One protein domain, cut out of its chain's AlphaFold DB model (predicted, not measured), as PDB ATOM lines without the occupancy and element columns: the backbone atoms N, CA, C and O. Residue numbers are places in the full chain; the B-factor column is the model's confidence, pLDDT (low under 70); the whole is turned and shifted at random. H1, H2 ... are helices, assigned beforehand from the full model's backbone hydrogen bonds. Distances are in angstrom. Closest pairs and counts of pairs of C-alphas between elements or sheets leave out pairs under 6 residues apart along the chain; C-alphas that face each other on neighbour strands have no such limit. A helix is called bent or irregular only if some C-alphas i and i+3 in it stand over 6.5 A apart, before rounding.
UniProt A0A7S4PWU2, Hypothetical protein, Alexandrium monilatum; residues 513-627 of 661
ATOM      1  N   THR A 513     -33.287  -0.230  -0.279       91.38
ATOM      2  CA  THR A 513     -32.625   1.001   0.177       91.38
ATOM      3  C   THR A 513     -33.454   2.246  -0.186       91.38
ATOM      4  O   THR A 513     -34.297   2.211  -1.089       91.38
ATOM      5  N   LEU A 514     -33.241   3.376   0.494       91.06
ATOM      6  CA  LEU A 514     -33.843   4.648   0.064       91.06
ATOM      7  C   LEU A 514     -33.316   5.081  -1.318       91.06
ATOM      8  O   LEU A 514     -34.069   5.657  -2.106       91.06
ATOM      9  N   GLY A 515     -32.060   4.752  -1.645       92.69
ATOM     10  CA  GLY A 515     -31.469   4.943  -2.971       92.69
ATOM     11  C   GLY A 515     -32.194   4.154  -4.065       92.69
ATOM     12  O   GLY A 515     -32.496   4.711  -5.117       92.69
ATOM     13  N   ASP A 516     -32.574   2.905  -3.787       93.38
ATOM     14  CA  ASP A 516     -33.446   2.074  -4.629       93.38
ATOM     15  C   ASP A 516     -34.796   2.761  -4.903       93.38
ATOM     16  O   ASP A 516     -35.293   2.764  -6.032       93.38
ATOM     17  N   GLY A 517     -35.386   3.374  -3.869       92.50
ATOM     18  CA  GLY A 517     -36.632   4.137  -3.967       92.50
ATOM     19  C   GLY A 517     -36.497   5.363  -4.874       92.50
ATOM     20  O   GLY A 517     -37.325   5.576  -5.757       92.50
ATOM     21  N   ALA A 518     -35.415   6.127  -4.725       94.06
ATOM     22  CA  ALA A 518     -35.110   7.250  -5.609       94.06
ATOM     23  C   ALA A 518     -34.837   6.789  -7.058       94.06
ATOM     24  O   ALA A 518     -35.383   7.353  -8.007       94.06
ATOM     25  N   ALA A 519     -34.082   5.702  -7.243       95.56
ATOM     26  CA  ALA A 519     -33.791   5.108  -8.547       95.56
ATOM     27  C   ALA A 519     -35.017   4.452  -9.212       95.56
ATOM     28  O   ALA A 519     -35.040   4.284 -10.434       95.56
ATOM     29  N   PHE A 520     -36.041   4.053  -8.453       94.88
ATOM     30  CA  PHE A 520     -37.354   3.700  -8.996       94.88
ATOM     31  C   PHE A 520     -38.025   4.943  -9.595       94.88
ATOM     32  O   PHE A 520     -38.301   4.946 -10.790       94.88
ATOM     33  N   LEU A 521     -38.159   6.023  -8.817       95.38
ATOM     34  CA  LEU A 521     -38.810   7.276  -9.234       95.38
ATOM     35  C   LEU A 521     -38.133   7.946 -10.444       95.38
ATOM     36  O   LEU A 521     -38.810   8.559 -11.264       95.38
ATOM     37  N   THR A 522     -36.816   7.781 -10.620       96.19
ATOM     38  CA  THR A 522     -36.095   8.210 -11.839       96.19
ATOM     39  C   THR A 522     -36.627   7.543 -13.118       96.19
ATOM     40  O   THR A 522     -36.482   8.104 -14.201       96.19
ATOM     41  N   ARG A 523     -37.234   6.352 -13.011       96.50
ATOM     42  CA  ARG A 523     -37.778   5.551 -14.124       96.50
ATOM     43  C   ARG A 523     -39.309   5.581 -14.213       96.50
ATOM     44  O   ARG A 523     -39.850   5.117 -15.211       96.50
ATOM     45  N   THR A 524     -40.004   6.112 -13.206       95.69
ATOM     46  CA  THR A 524     -41.474   6.149 -13.123       95.69
ATOM     47  C   THR A 524     -41.975   7.586 -12.895       95.69
ATOM     48  O   THR A 524     -42.307   7.960 -11.769       95.69
ATOM     49  N   PRO A 525     -42.038   8.426 -13.951       92.88
ATOM     50  CA  PRO A 525     -42.380   9.846 -13.815       92.88
ATOM     51  C   PRO A 525     -43.788  10.085 -13.244       92.88
ATOM     52  O   PRO A 525     -43.980  11.043 -12.499       92.88
ATOM     53  N   ASP A 526     -44.747   9.197 -13.516       94.75
ATOM     54  CA  ASP A 526     -46.112   9.305 -12.985       94.75
ATOM     55  C   ASP A 526     -46.156   9.060 -11.464       94.75
ATOM     56  O   ASP A 526     -46.779   9.822 -10.726       94.75
ATOM     57  N   GLU A 527     -45.424   8.051 -10.972       94.88
ATOM     58  CA  GLU A 527     -45.234   7.799  -9.531       94.88
ATOM     59  C   GLU A 527     -44.462   8.953  -8.866       94.88
ATOM     60  O   GLU A 527     -44.746   9.311  -7.725       94.88
ATOM     61  N   ALA A 528     -43.522   9.584  -9.581       95.12
ATOM     62  CA  ALA A 528     -42.819  10.771  -9.104       95.12
ATOM     63  C   ALA A 528     -43.754  11.988  -8.961       95.12
ATOM     64  O   ALA A 528     -43.760  12.618  -7.904       95.12
ATOM     65  N   SER A 529     -44.586  12.296  -9.960       94.06
ATOM     66  CA  SER A 529     -45.562  13.398  -9.877       94.06
ATOM     67  C   SER A 529     -46.646  13.123  -8.819       94.06
ATOM     68  O   SER A 529     -46.986  14.004  -8.022       94.06
ATOM     69  N   ALA A 530     -47.115  11.872  -8.709       94.94
ATOM     70  CA  ALA A 530     -48.024  11.439  -7.647       94.94
ATOM     71  C   ALA A 530     -47.400  11.592  -6.245       94.94
ATOM     72  O   ALA A 530     -48.062  12.089  -5.330       94.94
ATOM     73  N   LEU A 531     -46.120  11.234  -6.079       94.69
ATOM     74  CA  LEU A 531     -45.373  11.451  -4.841       94.69
ATOM     75  C   LEU A 531     -45.260  12.942  -4.507       94.69
ATOM     76  O   LEU A 531     -45.478  13.306  -3.353       94.69
ATOM     77  N   LEU A 532     -44.964  13.812  -5.480       95.69
ATOM     78  CA  LEU A 532     -44.917  15.262  -5.254       95.69
ATOM     79  C   LEU A 532     -46.262  15.795  -4.760       95.69
ATOM     80  O   LEU A 532     -46.312  16.477  -3.735       95.69
ATOM     81  N   LEU A 533     -47.352  15.431  -5.440       95.12
ATOM     82  CA  LEU A 533     -48.702  15.852  -5.072       95.12
ATOM     83  C   LEU A 533     -49.075  15.382  -3.658       95.12
ATOM     84  O   LEU A 533     -49.604  16.159  -2.864       95.12
ATOM     85  N   ALA A 534     -48.764  14.130  -3.313       93.69
ATOM     86  CA  ALA A 534     -49.043  13.564  -1.994       93.69
ATOM     87  C   ALA A 534     -48.169  14.180  -0.882       93.69
ATOM     88  O   ALA A 534     -48.656  14.423   0.227       93.69
ATOM     89  N   SER A 535     -46.900  14.476  -1.178       93.38
ATOM     90  CA  SER A 535     -45.962  15.144  -0.260       93.38
ATOM     91  C   SER A 535     -46.410  16.565   0.062       93.38
ATOM     92  O   SER A 535     -46.402  16.979   1.220       93.38
ATOM     93  N   LEU A 536     -46.890  17.280  -0.955       94.88
ATOM     94  CA  LEU A 536     -47.394  18.648  -0.871       94.88
ATOM     95  C   LEU A 536     -48.905  18.686  -0.567       94.88
ATOM     96  O   LEU A 536     -49.588  19.651  -0.883       94.88
ATOM     97  N   ARG A 537     -49.453  17.646   0.085       93.06
ATOM     98  CA  ARG A 537     -50.815  17.635   0.671       93.06
ATOM     99  C   ARG A 537     -51.952  17.865  -0.345       93.06
ATOM    100  O   ARG A 537     -53.016  18.362   0.021       93.06
ATOM    101  N   GLY A 538     -51.737  17.489  -1.604       94.62
ATOM    102  CA  GLY A 538     -52.652  17.716  -2.728       94.62
ATOM    103  C   GLY A 538     -52.498  19.079  -3.411       94.62
ATOM    104  O   GLY A 538     -53.284  19.398  -4.296       94.62
ATOM    105  N   ASN A 539     -51.526  19.899  -3.001       96.38
ATOM    106  CA  ASN A 539     -51.307  21.242  -3.527       96.38
ATOM    107  C   ASN A 539     -50.696  21.189  -4.942       96.38
ATOM    108  O   ASN A 539     -49.480  21.086  -5.119       96.38
ATOM    109  N   ASP A 540     -51.566  21.248  -5.951       95.81
ATOM    110  CA  ASP A 540     -51.206  21.198  -7.375       95.81
ATOM    111  C   ASP A 540     -50.293  22.368  -7.793       95.81
ATOM    112  O   ASP A 540     -49.376  22.191  -8.596       95.81
ATOM    113  N   PHE A 541     -50.480  23.545  -7.180       96.56
ATOM    114  CA  PHE A 541     -49.653  24.727  -7.423       96.56
ATOM    115  C   PHE A 541     -48.204  24.495  -6.977       96.56
ATOM    116  O   PHE A 541     -47.281  24.683  -7.770       96.56
ATOM    117  N   GLU A 542     -47.991  24.040  -5.737       97.31
ATOM    118  CA  GLU A 542     -46.643  23.763  -5.224       97.31
ATOM    119  C   GLU A 542     -45.991  22.579  -5.948       97.31
ATOM    120  O   GLU A 542     -44.781  22.610  -6.192       97.31
ATOM    121  N   ARG A 543     -46.783  21.575  -6.365       96.94
ATOM    122  CA  ARG A 543     -46.311  20.498  -7.249       96.94
ATOM    123  C   ARG A 543     -45.748  21.092  -8.539       96.94
ATOM    124  O   ARG A 543     -44.574  20.890  -8.833       96.94
ATOM    125  N   GLY A 544     -46.541  21.900  -9.245       96.75
ATOM    126  CA  GLY A 544     -46.139  22.543 -10.497       96.75
ATOM    127  C   GLY A 544     -44.973  23.530 -10.350       96.75
ATOM    128  O   GLY A 544     -44.212  23.719 -11.295       96.75
ATOM    129  N   VAL A 545     -44.795  24.160  -9.184       97.31
ATOM    130  CA  VAL A 545     -43.620  24.998  -8.871       97.31
ATOM    131  C   VAL A 545     -42.347  24.157  -8.753       97.31
ATOM    132  O   VAL A 545     -41.335  24.505  -9.365       97.31
ATOM    133  N   LEU A 546     -42.386  23.039  -8.019       97.25
ATOM    134  CA  LEU A 546     -41.230  22.150  -7.868       97.25
ATOM    135  C   LEU A 546     -40.915  21.385  -9.169       97.25
ATOM    136  O   LEU A 546     -39.749  21.280  -9.544       97.25
ATOM    137  N   GLU A 547     -41.933  20.909  -9.893       96.00
ATOM    138  CA  GLU A 547     -41.789  20.265 -11.211       96.00
ATOM    139  C   GLU A 547     -41.190  21.213 -12.258       96.00
ATOM    140  O   GLU A 547     -40.380  20.794 -13.086       96.00
ATOM    141  N   GLU A 548     -41.551  22.500 -12.223       96.00
ATOM    142  CA  GLU A 548     -40.937  23.511 -13.079       96.00
ATOM    143  C   GLU A 548     -39.471  23.737 -12.716       96.00
ATOM    144  O   GLU A 548     -38.628  23.594 -13.595       96.00
ATOM    145  N   TRP A 549     -39.151  24.012 -11.450       96.81
ATOM    146  CA  TRP A 549     -37.776  24.277 -11.008       96.81
ATOM    147  C   TRP A 549     -36.817  23.104 -11.272       96.81
ATOM    148  O   TRP A 549     -35.715  23.308 -11.790       96.81
ATOM    149  N   LEU A 550     -37.251  21.867 -10.995       96.31
ATOM    150  CA  LEU A 550     -36.485  20.657 -11.314       96.31
ATOM    151  C   LEU A 550     -36.166  20.574 -12.815       96.31
ATOM    152  O   LEU A 550     -35.034  20.282 -13.196       96.31
ATOM    153  N   ARG A 551     -37.144  20.897 -13.668       95.31
ATOM    154  CA  ARG A 551     -37.037  20.827 -15.131       95.31
ATOM    155  C   ARG A 551     -36.261  21.992 -15.757       95.31
ATOM    156  O   ARG A 551     -35.561  21.762 -16.738       95.31
ATOM    157  N   THR A 552     -36.408  23.223 -15.260       94.50
ATOM    158  CA  THR A 552     -35.863  24.439 -15.900       94.50
ATOM    159  C   THR A 552     -34.572  24.951 -15.272       94.50
ATOM    160  O   THR A 552     -33.737  25.478 -16.000       94.50
ATOM    161  N   VAL A 553     -34.395  24.802 -13.955       94.31
ATOM    162  CA  VAL A 553     -33.229  25.330 -13.223       94.31
ATOM    163  C   VAL A 553     -32.218  24.228 -12.921       94.31
ATOM    164  O   VAL A 553     -31.020  24.427 -13.104       94.31
ATOM    165  N   ARG A 554     -32.681  23.051 -12.479       94.00
ATOM    166  CA  ARG A 554     -31.795  21.920 -12.141       94.00
ATOM    167  C   ARG A 554     -31.578  20.941 -13.293       94.00
ATOM    168  O   ARG A 554     -30.574  20.236 -13.303       94.00
ATOM    169  N   THR A 555     -32.481  20.914 -14.272       95.56
ATOM    170  CA  THR A 555     -32.493  19.959 -15.399       95.56
ATOM    171  C   THR A 555     -32.427  18.482 -14.967       95.56
ATOM    172  O   THR A 555     -31.965  17.625 -15.717       95.56
ATOM    173  N   GLU A 556     -32.907  18.165 -13.759       95.38
ATOM    174  CA  GLU A 556     -32.862  16.825 -13.158       95.38
ATOM    175  C   GLU A 556     -34.278  16.286 -12.893       95.38
ATOM    176  O   GLU A 556     -35.224  17.048 -12.691       95.38
ATOM    177  N   SER A 557     -34.453  14.960 -12.889       96.19
ATOM    178  CA  SER A 557     -35.725  14.356 -12.475       96.19
ATOM    179  C   SER A 557     -35.818  14.272 -10.951       96.19
ATOM    180  O   SER A 557     -34.805  14.266 -10.249       96.19
ATOM    181  N   LEU A 558     -37.038  14.141 -10.421       96.31
ATOM    182  CA  LEU A 558     -37.259  14.024  -8.979       96.31
ATOM    183  C   LEU A 558     -36.440  12.894  -8.337       96.31
ATOM    184  O   LEU A 558     -35.894  13.080  -7.255       96.31
ATOM    185  N   GLY A 559     -36.341  11.734  -8.990       96.00
ATOM    186  CA  GLY A 559     -35.554  10.615  -8.471       96.00
ATOM    187  C   GLY A 559     -34.055  10.930  -8.379       96.00
ATOM    188  O   GLY A 559     -33.404  10.521  -7.422       96.00
ATOM    189  N   VAL A 560     -33.515  11.740  -9.299       96.25
ATOM    190  CA  VAL A 560     -32.127  12.231  -9.229       96.25
ATOM    191  C   VAL A 560     -31.967  13.247  -8.093       96.25
ATOM    192  O   VAL A 560     -31.059  13.096  -7.273       96.25
ATOM    193  N   ALA A 561     -32.893  14.204  -7.961       95.25
ATOM    194  CA  ALA A 561     -32.892  15.177  -6.865       95.25
ATOM    195  C   ALA A 561     -32.996  14.505  -5.482       95.25
ATOM    196  O   ALA A 561     -32.267  14.858  -4.555       95.25
ATOM    197  N   LEU A 562     -33.863  13.495  -5.344       94.44
ATOM    198  CA  LEU A 562     -34.010  12.709  -4.120       94.44
ATOM    199  C   LEU A 562     -32.768  11.858  -3.843       94.44
ATOM    200  O   LEU A 562     -32.315  11.834  -2.705       94.44
ATOM    201  N   ALA A 563     -32.154  11.224  -4.849       93.81
ATOM    202  CA  ALA A 563     -30.893  10.496  -4.671       93.81
ATOM    203  C   ALA A 563     -29.737  11.422  -4.241       93.81
ATOM    204  O   ALA A 563     -28.895  11.029  -3.431       93.81
ATOM    205  N   ARG A 564     -29.714  12.664  -4.741       92.38
ATOM    206  CA  ARG A 564     -28.761  13.708  -4.341       92.38
ATOM    207  C   ARG A 564     -28.950  14.109  -2.874       92.38
ATOM    208  O   ARG A 564     -27.981  14.063  -2.126       92.38
ATOM    209  N   VAL A 565     -30.174  14.425  -2.440       89.81
ATOM    210  CA  VAL A 565     -30.438  14.772  -1.026       89.81
ATOM    211  C   VAL A 565     -30.327  13.551  -0.104       89.81
ATOM    212  O   VAL A 565     -29.919  13.692   1.036       89.81
ATOM    213  N   LEU A 566     -30.580  12.325  -0.567       90.50
ATOM    214  CA  LEU A 566     -30.307  11.124   0.234       90.50
ATOM    215  C   LEU A 566     -28.810  10.913   0.494       90.50
ATOM    216  O   LEU A 566     -28.462  10.355   1.527       90.50
ATOM    217  N   ARG A 567     -27.918  11.353  -0.401       90.75
ATOM    218  CA  ARG A 567     -26.467  11.303  -0.156       90.75
ATOM    219  C   ARG A 567     -26.027  12.322   0.896       90.75
ATOM    220  O   ARG A 567     -25.117  12.039   1.666       90.75
ATOM    221  N   GLU A 568     -26.683  13.476   0.931       87.06
ATOM    222  CA  GLU A 568     -26.368  14.588   1.826       87.06
ATOM    223  C   GLU A 568     -27.675  15.239   2.330       87.06
ATOM    224  O   GLU A 568     -28.146  16.236   1.772       87.06
ATOM    225  N   PRO A 569     -28.333  14.641   3.344       79.50
ATOM    226  CA  PRO A 569     -29.676  15.056   3.752       79.50
ATOM    227  C   PRO A 569     -29.658  16.393   4.488       79.50
ATOM    228  O   PRO A 569     -30.488  17.261   4.213       79.50
ATOM    229  N   ASN A 570     -28.681  16.587   5.372       80.50
ATOM    230  CA  ASN A 570     -28.509  17.782   6.193       80.50
ATOM    231  C   ASN A 570     -27.122  18.401   5.922       80.50
ATOM    232  O   ASN A 570     -26.234  18.230   6.755       80.50
ATOM    233  N   PRO A 571     -26.911  19.055   4.763       80.50
ATOM    234  CA  PRO A 571     -25.697  19.828   4.511       80.50
ATOM    235  C   PRO A 571     -25.641  21.049   5.435       80.50
ATOM    236  O   PRO A 571     -26.683  21.570   5.851       80.50
ATOM    237  N   ASP A 572     -24.431  21.526   5.721       77.75
ATOM    238  CA  ASP A 572     -24.219  22.666   6.613       77.75
ATOM    239  C   ASP A 572     -24.986  23.918   6.151       77.75
ATOM    240  O   ASP A 572     -25.001  24.285   4.977       77.75
ATOM    241  N   GLY A 573     -25.655  24.577   7.101       77.06
ATOM    242  CA  GLY A 573     -26.460  25.779   6.859       77.06
ATOM    243  C   GLY A 573     -27.859  25.546   6.269       77.06
ATOM    244  O   GLY A 573     -28.634  26.499   6.203       77.06
ATOM    245  N   ALA A 574     -28.232  24.321   5.882       72.00
ATOM    246  CA  ALA A 574     -29.582  24.021   5.396       72.00
ATOM    247  C   ALA A 574     -30.552  23.631   6.537       72.00
ATOM    248  O   ALA A 574     -30.138  22.978   7.499       72.00
ATOM    249  N   PRO A 575     -31.863  23.945   6.436       68.88
ATOM    250  CA  PRO A 575     -32.854  23.478   7.407       68.88
ATOM    251  C   PRO A 575     -32.908  21.939   7.408       68.88
ATOM    252  O   PRO A 575     -33.012  21.345   6.327       68.88
ATOM    253  N   PRO A 576     -32.818  21.263   8.571       72.81
ATOM    254  CA  PRO A 576     -32.700  19.807   8.635       72.81
ATOM    255  C   PRO A 576     -33.983  19.110   8.171       72.81
ATOM    256  O   PRO A 576     -35.086  19.569   8.467       72.81
ATOM    257  N   VAL A 577     -33.841  17.982   7.466       72.88
ATOM    258  CA  VAL A 577     -34.970  17.231   6.895       72.88
ATOM    259  C   VAL A 577     -35.890  16.737   8.006       72.88
ATOM    260  O   VAL A 577     -35.558  15.816   8.754       72.88
ATOM    261  N   GLN A 578     -37.082  17.327   8.076       68.12
ATOM    262  CA  GLN A 578     -38.124  16.977   9.036       68.12
ATOM    263  C   GLN A 578     -38.835  15.685   8.617       68.12
ATOM    264  O   GLN A 578     -39.958  15.691   8.110       68.12
ATOM    265  N   VAL A 579     -38.161  14.552   8.822       67.12
ATOM    266  CA  VAL A 579     -38.750  13.218   8.658       67.12
ATOM    267  C   VAL A 579     -39.931  13.069   9.627       67.12
ATOM    268  O   VAL A 579     -39.826  13.452  10.789       67.12
ATOM    269  N   HIS A 580     -41.067  12.523   9.179       57.75
ATOM    270  CA  HIS A 580     -42.247  12.295  10.037       57.75
ATOM    271  C   HIS A 580     -42.666  10.805  10.164       57.75
ATOM    272  O   HIS A 580     -43.858  10.500  10.070       57.75
ATOM    273  N   PRO A 581     -41.743   9.837  10.373       55.69
ATOM    274  CA  PRO A 581     -42.130   8.489  10.769       55.69
ATOM    275  C   PRO A 581     -42.629   8.512  12.228       55.69
ATOM    276  O   PRO A 581     -42.027   9.182  13.070       55.69
ATOM    277  N   PRO A 582     -43.699   7.781  12.581       44.19
ATOM    278  CA  PRO A 582     -44.158   7.724  13.965       44.19
ATOM    279  C   PRO A 582     -43.111   7.036  14.856       44.19
ATOM    280  O   PRO A 582     -42.869   5.839  14.728       44.19
ATOM    281  N   GLY A 583     -42.511   7.797  15.775       47.41
ATOM    282  CA  GLY A 583     -41.684   7.280  16.872       47.41
ATOM    283  C   GLY A 583     -40.212   6.977  16.564       47.41
ATOM    284  O   GLY A 583     -39.527   6.485  17.455       47.41
ATOM    285  N   ALA A 584     -39.700   7.271  15.364       51.19
ATOM    286  CA  ALA A 584     -38.296   7.015  15.025       51.19
ATOM    287  C   ALA A 584     -37.455   8.300  14.973       51.19
ATOM    288  O   ALA A 584     -37.849   9.292  14.361       51.19
ATOM    289  N   ALA A 585     -36.261   8.246  15.568       51.22
ATOM    290  CA  ALA A 585     -35.224   9.257  15.392       51.22
ATOM    291  C   ALA A 585     -34.746   9.318  13.920       51.22
ATOM    292  O   ALA A 585     -34.884   8.326  13.188       51.22
ATOM    293  N   PRO A 586     -34.164  10.448  13.467       57.22
ATOM    294  CA  PRO A 586     -33.440  10.476  12.198       57.22
ATOM    295  C   PRO A 586     -32.280   9.458  12.216       57.22
ATOM    296  O   PRO A 586     -31.737   9.176  13.288       57.22
ATOM    297  N   PRO A 587     -31.878   8.902  11.056       59.28
ATOM    298  CA  PRO A 587     -30.703   8.041  10.972       59.28
ATOM    299  C   PRO A 587     -29.423   8.736  11.457       59.28
ATOM    300  O   PRO A 587     -29.321   9.965  11.451       59.28
ATOM    301  N   ALA A 588     -28.437   7.922  11.839       53.19
ATOM    302  CA  ALA A 588     -27.096   8.370  12.211       53.19
ATOM    303  C   ALA A 588     -26.447   9.251  11.113       53.19
ATOM    304  O   ALA A 588     -26.811   9.125   9.938       53.19
ATOM    305  N   PRO A 589     -25.493  10.138  11.463       58.22
ATOM    306  CA  PRO A 589     -24.833  11.011  10.493       58.22
ATOM    307  C   PRO A 589     -24.140  10.209   9.382       58.22
ATOM    308  O   PRO A 589     -23.327   9.326   9.651       58.22
ATOM    309  N   GLY A 590     -24.468  10.537   8.132       72.62
ATOM    310  CA  GLY A 590     -23.979   9.857   6.934       72.62
ATOM    311  C   GLY A 590     -25.000   9.893   5.786       72.62
ATOM    312  O   GLY A 590     -26.096  10.439   5.954       72.62
ATOM    313  N   PRO A 591     -24.665   9.313   4.620       85.12
ATOM    314  CA  PRO A 591     -25.594   9.179   3.504       85.12
ATOM    315  C   PRO A 591     -26.731   8.212   3.855       85.12
ATOM    316  O   PRO A 591     -26.511   7.094   4.316       85.12
ATOM    317  N   TRP A 592     -27.965   8.619   3.581       88.62
ATOM    318  CA  TRP A 592     -29.163   7.799   3.761       88.62
ATOM    319  C   TRP A 592     -29.439   6.870   2.567       88.62
ATOM    320  O   TRP A 592     -30.400   6.105   2.611       88.62
ATOM    321  N   THR A 593     -28.627   6.902   1.501       90.19
ATOM    322  CA  THR A 593     -28.857   6.106   0.279       90.19
ATOM    323  C   THR A 593     -28.957   4.609   0.558       90.19
ATOM    324  O   THR A 593     -29.856   3.979   0.010       90.19
ATOM    325  N   GLU A 594     -28.134   4.068   1.461       89.31
ATOM    326  CA  GLU A 594     -28.077   2.630   1.785       89.31
ATOM    327  C   GLU A 594     -29.029   2.209   2.923       89.31
ATOM    328  O   GLU A 594     -29.099   1.035   3.297       89.31
ATOM    329  N   VAL A 595     -29.783   3.154   3.494       87.88
ATOM    330  CA  VAL A 595     -30.676   2.888   4.629       87.88
ATOM    331  C   VAL A 595     -31.865   2.055   4.156       87.88
ATOM    332  O   VAL A 595     -32.664   2.486   3.319       87.88
ATOM    333  N   HIS A 596     -31.980   0.846   4.700       89.50
ATOM    334  CA  HIS A 596     -33.015  -0.108   4.324       89.50
ATOM    335  C   HIS A 596     -34.371   0.285   4.926       89.50
ATOM    336  O   HIS A 596     -34.537   0.434   6.138       89.50
ATOM    337  N   THR A 597     -35.361   0.476   4.053       88.00
ATOM    338  CA  THR A 597     -36.720   0.905   4.395       88.00
ATOM    339  C   THR A 597     -37.781   0.129   3.597       88.00
ATOM    340  O   THR A 597     -37.520  -0.445   2.539       88.00
ATOM    341  N   CYS A 598     -38.996   0.054   4.138       88.75
ATOM    342  CA  CYS A 598     -40.154  -0.580   3.512       88.75
ATOM    343  C   CYS A 598     -41.003   0.507   2.877       88.75
ATOM    344  O   CYS A 598     -40.863   1.674   3.237       88.75
ATOM    345  N   ARG A 599     -41.950   0.144   2.005       87.38
ATOM    346  CA  ARG A 599     -42.785   1.128   1.293       87.38
ATOM    347  C   ARG A 599     -43.371   2.210   2.217       87.38
ATOM    348  O   ARG A 599     -43.279   3.379   1.882       87.38
ATOM    349  N   GLY A 600     -43.882   1.846   3.397       87.69
ATOM    350  CA  GLY A 600     -44.424   2.811   4.366       87.69
ATOM    351  C   GLY A 600     -43.385   3.803   4.911       87.69
ATOM    352  O   GLY A 600     -43.581   5.013   4.819       87.69
ATOM    353  N   CYS A 601     -42.265   3.308   5.447       86.88
ATOM    354  CA  CYS A 601     -41.206   4.168   5.988       86.88
ATOM    355  C   CYS A 601     -40.479   4.954   4.887       86.88
ATOM    356  O   CYS A 601     -40.218   6.138   5.071       86.88
ATOM    357  N   ALA A 602     -40.218   4.333   3.734       88.69
ATOM    358  CA  ALA A 602     -39.640   4.983   2.565       88.69
ATOM    359  C   ALA A 602     -40.514   6.155   2.105       88.69
ATOM    360  O   ALA A 602     -40.026   7.274   2.008       88.69
ATOM    361  N   THR A 603     -41.822   5.942   1.913       88.44
ATOM    362  CA  THR A 603     -42.758   7.021   1.563       88.44
ATOM    363  C   THR A 603     -42.763   8.132   2.620       88.44
ATOM    364  O   THR A 603     -42.686   9.299   2.250       88.44
ATOM    365  N   ALA A 604     -42.760   7.815   3.921       86.88
ATOM    366  CA  ALA A 604     -42.700   8.833   4.977       86.88
ATOM    367  C   ALA A 604     -41.402   9.672   4.952       86.88
ATOM    368  O   ALA A 604     -41.450  10.883   5.171       86.88
ATOM    369  N   VAL A 605     -40.252   9.053   4.649       88.00
ATOM    370  CA  VAL A 605     -38.963   9.748   4.475       88.00
ATOM    371  C   VAL A 605     -38.974  10.614   3.211       88.00
ATOM    372  O   VAL A 605     -38.640  11.797   3.268       88.00
ATOM    373  N   LEU A 606     -39.410  10.053   2.081       90.50
ATOM    374  CA  LEU A 606     -39.437  10.738   0.787       90.50
ATOM    375  C   LEU A 606     -40.415  11.927   0.784       90.50
ATOM    376  O   LEU A 606     -40.080  12.962   0.218       90.50
ATOM    377  N   HIS A 607     -41.553  11.846   1.486       90.25
ATOM    378  CA  HIS A 607     -42.452  12.994   1.684       90.25
ATOM    379  C   HIS A 607     -41.757  14.165   2.402       90.25
ATOM    380  O   HIS A 607     -41.913  15.319   1.997       90.25
ATOM    381  N   GLY A 608     -40.970  13.879   3.447       88.25
ATOM    382  CA  GLY A 608     -40.168  14.890   4.143       88.25
ATOM    383  C   GLY A 608     -39.102  15.505   3.231       88.25
ATOM    384  O   GLY A 608     -38.975  16.723   3.168       88.25
ATOM    385  N   LEU A 609     -38.404  14.671   2.453       90.38
ATOM    386  CA  LEU A 609     -37.382  15.108   1.493       90.38
ATOM    387  C   LEU A 609     -37.950  15.973   0.357       90.38
ATOM    388  O   LEU A 609     -37.310  16.948  -0.026       90.38
ATOM    389  N   VAL A 610     -39.143  15.665  -0.163       93.56
ATOM    390  CA  VAL A 610     -39.828  16.494  -1.172       93.56
ATOM    391  C   VAL A 610     -40.178  17.874  -0.613       93.56
ATOM    392  O   VAL A 610     -39.934  18.882  -1.277       93.56
ATOM    393  N   TYR A 611     -40.707  17.936   0.612       92.38
ATOM    394  CA  TYR A 611     -40.987  19.211   1.270       92.38
ATOM    395  C   TYR A 611     -39.692  20.018   1.480       92.38
ATOM    396  O   TYR A 611     -39.618  21.176   1.074       92.38
ATOM    397  N   SER A 612     -38.631  19.385   1.999       89.50
ATOM    398  CA  SER A 612     -37.315  20.019   2.171       89.50
ATOM    399  C   SER A 612     -36.670  20.459   0.849       89.50
ATOM    400  O   SER A 612     -35.992  21.481   0.822       89.50
ATOM    401  N   LEU A 613     -36.884  19.741  -0.260       92.25
ATOM    402  CA  LEU A 613     -36.438  20.166  -1.595       92.25
ATOM    403  C   LEU A 613     -37.108  21.476  -2.020       92.25
ATOM    404  O   LEU A 613     -36.421  22.365  -2.511       92.25
ATOM    405  N   ARG A 614     -38.426  21.609  -1.810       94.12
ATOM    406  CA  ARG A 614     -39.201  22.815  -2.150       94.12
ATOM    407  C   ARG A 614     -38.914  23.997  -1.216       94.12
ATOM    408  O   ARG A 614     -38.960  25.142  -1.667       94.12
ATOM    409  N   GLU A 615     -38.616  23.731   0.053       92.38
ATOM    410  CA  GLU A 615     -38.226  24.726   1.065       92.38
ATOM    411  C   GLU A 615     -36.815  25.289   0.829       92.38
ATOM    412  O   GLU A 615     -36.578  26.473   1.045       92.38
ATOM    413  N   ARG A 616     -35.883  24.467   0.328       90.00
ATOM    414  CA  ARG A 616     -34.491  24.861   0.043       90.00
ATOM    415  C   ARG A 616     -34.289  25.546  -1.324       90.00
ATOM    416  O   ARG A 616     -33.141  25.758  -1.712       90.00
ATOM    417  N   ILE A 617     -35.350  25.883  -2.067       92.69
ATOM    418  CA  ILE A 617     -35.226  26.633  -3.332       92.69
ATOM    419  C   ILE A 617     -34.975  28.122  -3.026       92.69
ATOM    420  O   ILE A 617     -35.812  28.733  -2.364       92.69
ATOM    421  N   PRO A 618     -33.893  28.746  -3.531       91.69
ATOM    422  CA  PRO A 618     -33.678  30.186  -3.378       91.69
ATOM    423  C   PRO A 618     -34.771  31.016  -4.069       91.69
ATOM    424  O   PRO A 618     -35.167  30.706  -5.192       91.69
ATOM    425  N   ASP A 619     -35.186  32.140  -3.475       91.06
ATOM    426  CA  ASP A 619     -36.215  33.032  -4.049       91.06
ATOM    427  C   ASP A 619     -35.894  33.506  -5.480       91.06
ATOM    428  O   ASP A 619     -36.793  33.706  -6.300       91.06
ATOM    429  N   GLY A 620     -34.605  33.650  -5.804       93.31
ATOM    430  CA  GLY A 620     -34.127  33.987  -7.148       93.31
ATOM    431  C   GLY A 620     -34.337  32.884  -8.195       93.31
ATOM    432  O   GLY A 620     -34.437  33.203  -9.380       93.31
ATOM    433  N   GLU A 621     -34.462  31.622  -7.776       95.19
ATOM    434  CA  GLU A 621     -34.700  30.451  -8.634       95.19
ATOM    435  C   GLU A 621     -36.188  30.066  -8.739       95.19
ATOM    436  O   GLU A 621     -36.572  29.357  -9.670       95.19
ATOM    437  N   LEU A 622     -37.051  30.532  -7.824       95.25
ATOM    438  CA  LEU A 622     -38.492  30.247  -7.868       95.25
ATOM    439  C   LEU A 622     -39.165  30.847  -9.122       95.25
ATOM    440  O   LEU A 622     -38.845  31.978  -9.500       95.25
ATOM    441  N   PRO A 623     -40.168  30.186  -9.733       94.12
ATOM    442  CA  PRO A 623     -41.023  30.802 -10.749       94.12
ATOM    443  C   PRO A 623     -41.697  32.077 -10.222       94.12
ATOM    444  O   PRO A 623     -42.124  32.119  -9.068       94.12
ATOM    445  N   ALA A 624     -41.850  33.107 -11.063       91.75
ATOM    446  CA  ALA A 624     -42.332  34.428 -10.634       91.75
ATOM    447  C   ALA A 624     -43.666  34.384  -9.857       91.75
ATOM    448  O   ALA A 624     -43.808  35.074  -8.853       91.75
ATOM    449  N   ARG A 625     -44.598  33.501 -10.256       93.19
ATOM    450  CA  ARG A 625     -45.897  33.287  -9.584       93.19
ATOM    451  C   ARG A 625     -45.802  32.823  -8.123       93.19
ATOM    452  O   ARG A 625     -46.781  32.947  -7.399       93.19
ATOM    453  N   ALA A 626     -44.678  32.238  -7.706       94.00
ATOM    454  CA  ALA A 626     -44.506  31.657  -6.374       94.00
ATOM    455  C   ALA A 626     -43.842  32.616  -5.368       94.00
ATOM    456  O   ALA A 626     -43.963  32.402  -4.160       94.00
ATOM    457  N   ARG A 627     -43.148  33.655  -5.858       92.81
ATOM    458  CA  ARG A 627     -42.350  34.599  -5.057       92.81
ATOM    459  C   ARG A 627     -43.235  35.570  -4.273       92.81
ATOM    460  O   ARG A 627     -44.278  35.990  -4.762       92.81
TER     461      ARG A 627
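What this domain is: This is residues 513 to 627 of the 661 residues of the protein "Hypothetical protein" of Alexandrium monilatum (UniProt A0A7S4PWU2). The longest helix, H5, crosses H2 and H4 at nearly right angles; the four shorter helices gather on one side of it, and the long loop of residues 568 to 598 swings past its other side. H1 and H4 lie side by side and run opposite ways, while H3 packs on H2 at a steep tilt and the last stretch, residues 616 to 627, follows H5. The printed part has 115 residues with five named helices, H1 to H5 in that order, and no named strand; the class is all helix, with mostly crossed packing. The whole is compact, with a radius of gyration of the C-alphas of 13.4 A and spans of 38 by 32 by 24 A.

How they stand to each other: H1, residues 514 to 521, touches H4, residues 558 to 567, at a shallow tilt of 11 degrees, opposite ways; their closest C-alphas are those of Ala 518 and Gly 559, 4.4 A apart. H2, residues 525 to 535, touches H3, residues 540 to 554, at a steep tilt of 54 degrees, opposite ways; the closest C-alphas, of Leu 533 and Arg 543, are 5.7 A apart. H1 and H3 are apart. H5, residues 599 to 615, touches H2 with residues 606 to 611 alone, about perpendicular at 78 degrees; the closest C-alphas, of Ser 535 and His 607, are 4.6 A apart. H5 touches H4 with residues 606 to 610 alone, about perpendicular at 86 degrees; the closest C-alphas, of Leu 562 and Leu 609, are 7.0 A apart. H3 and H5 are close but not clearly touching; the closest C-alphas, of Leu 546 and Arg 614, are 6.1 A apart. In H1, H2, H4 and H5 every O i to N i+4 pair is within hydrogen-bond range; in H3 it is 10 of 11.

Where its parts are: H1 begins at C-alpha 514, at (-33.843, 4.648, 0.064). H2 measures 15.0 A from first to last C-alpha. H3 measures 20.0 A and is neither bent nor irregular, but only just: C-alphas 551 and 554 are 6.1 A apart. H4 measures 14.2 A and begins at C-alpha 558, at (-37.259, 14.024, -8.979). H5 measures 24.0 A and ends at C-alpha 615, at (-38.226, 24.726, 1.065).

The domain as a whole: The two C-alphas farthest apart are those of His 596 and Ala 624, at 38.8 A. The printed part has no cut. The links H1 to H2, H2 to H3 and H3 to H4 are tight; the link H4 to H5, with 31 residues, is long. The mean pLDDT of the printed part is 87.6, and it is under 70 at residue 575 and residues 578 to 589 of this predicted model.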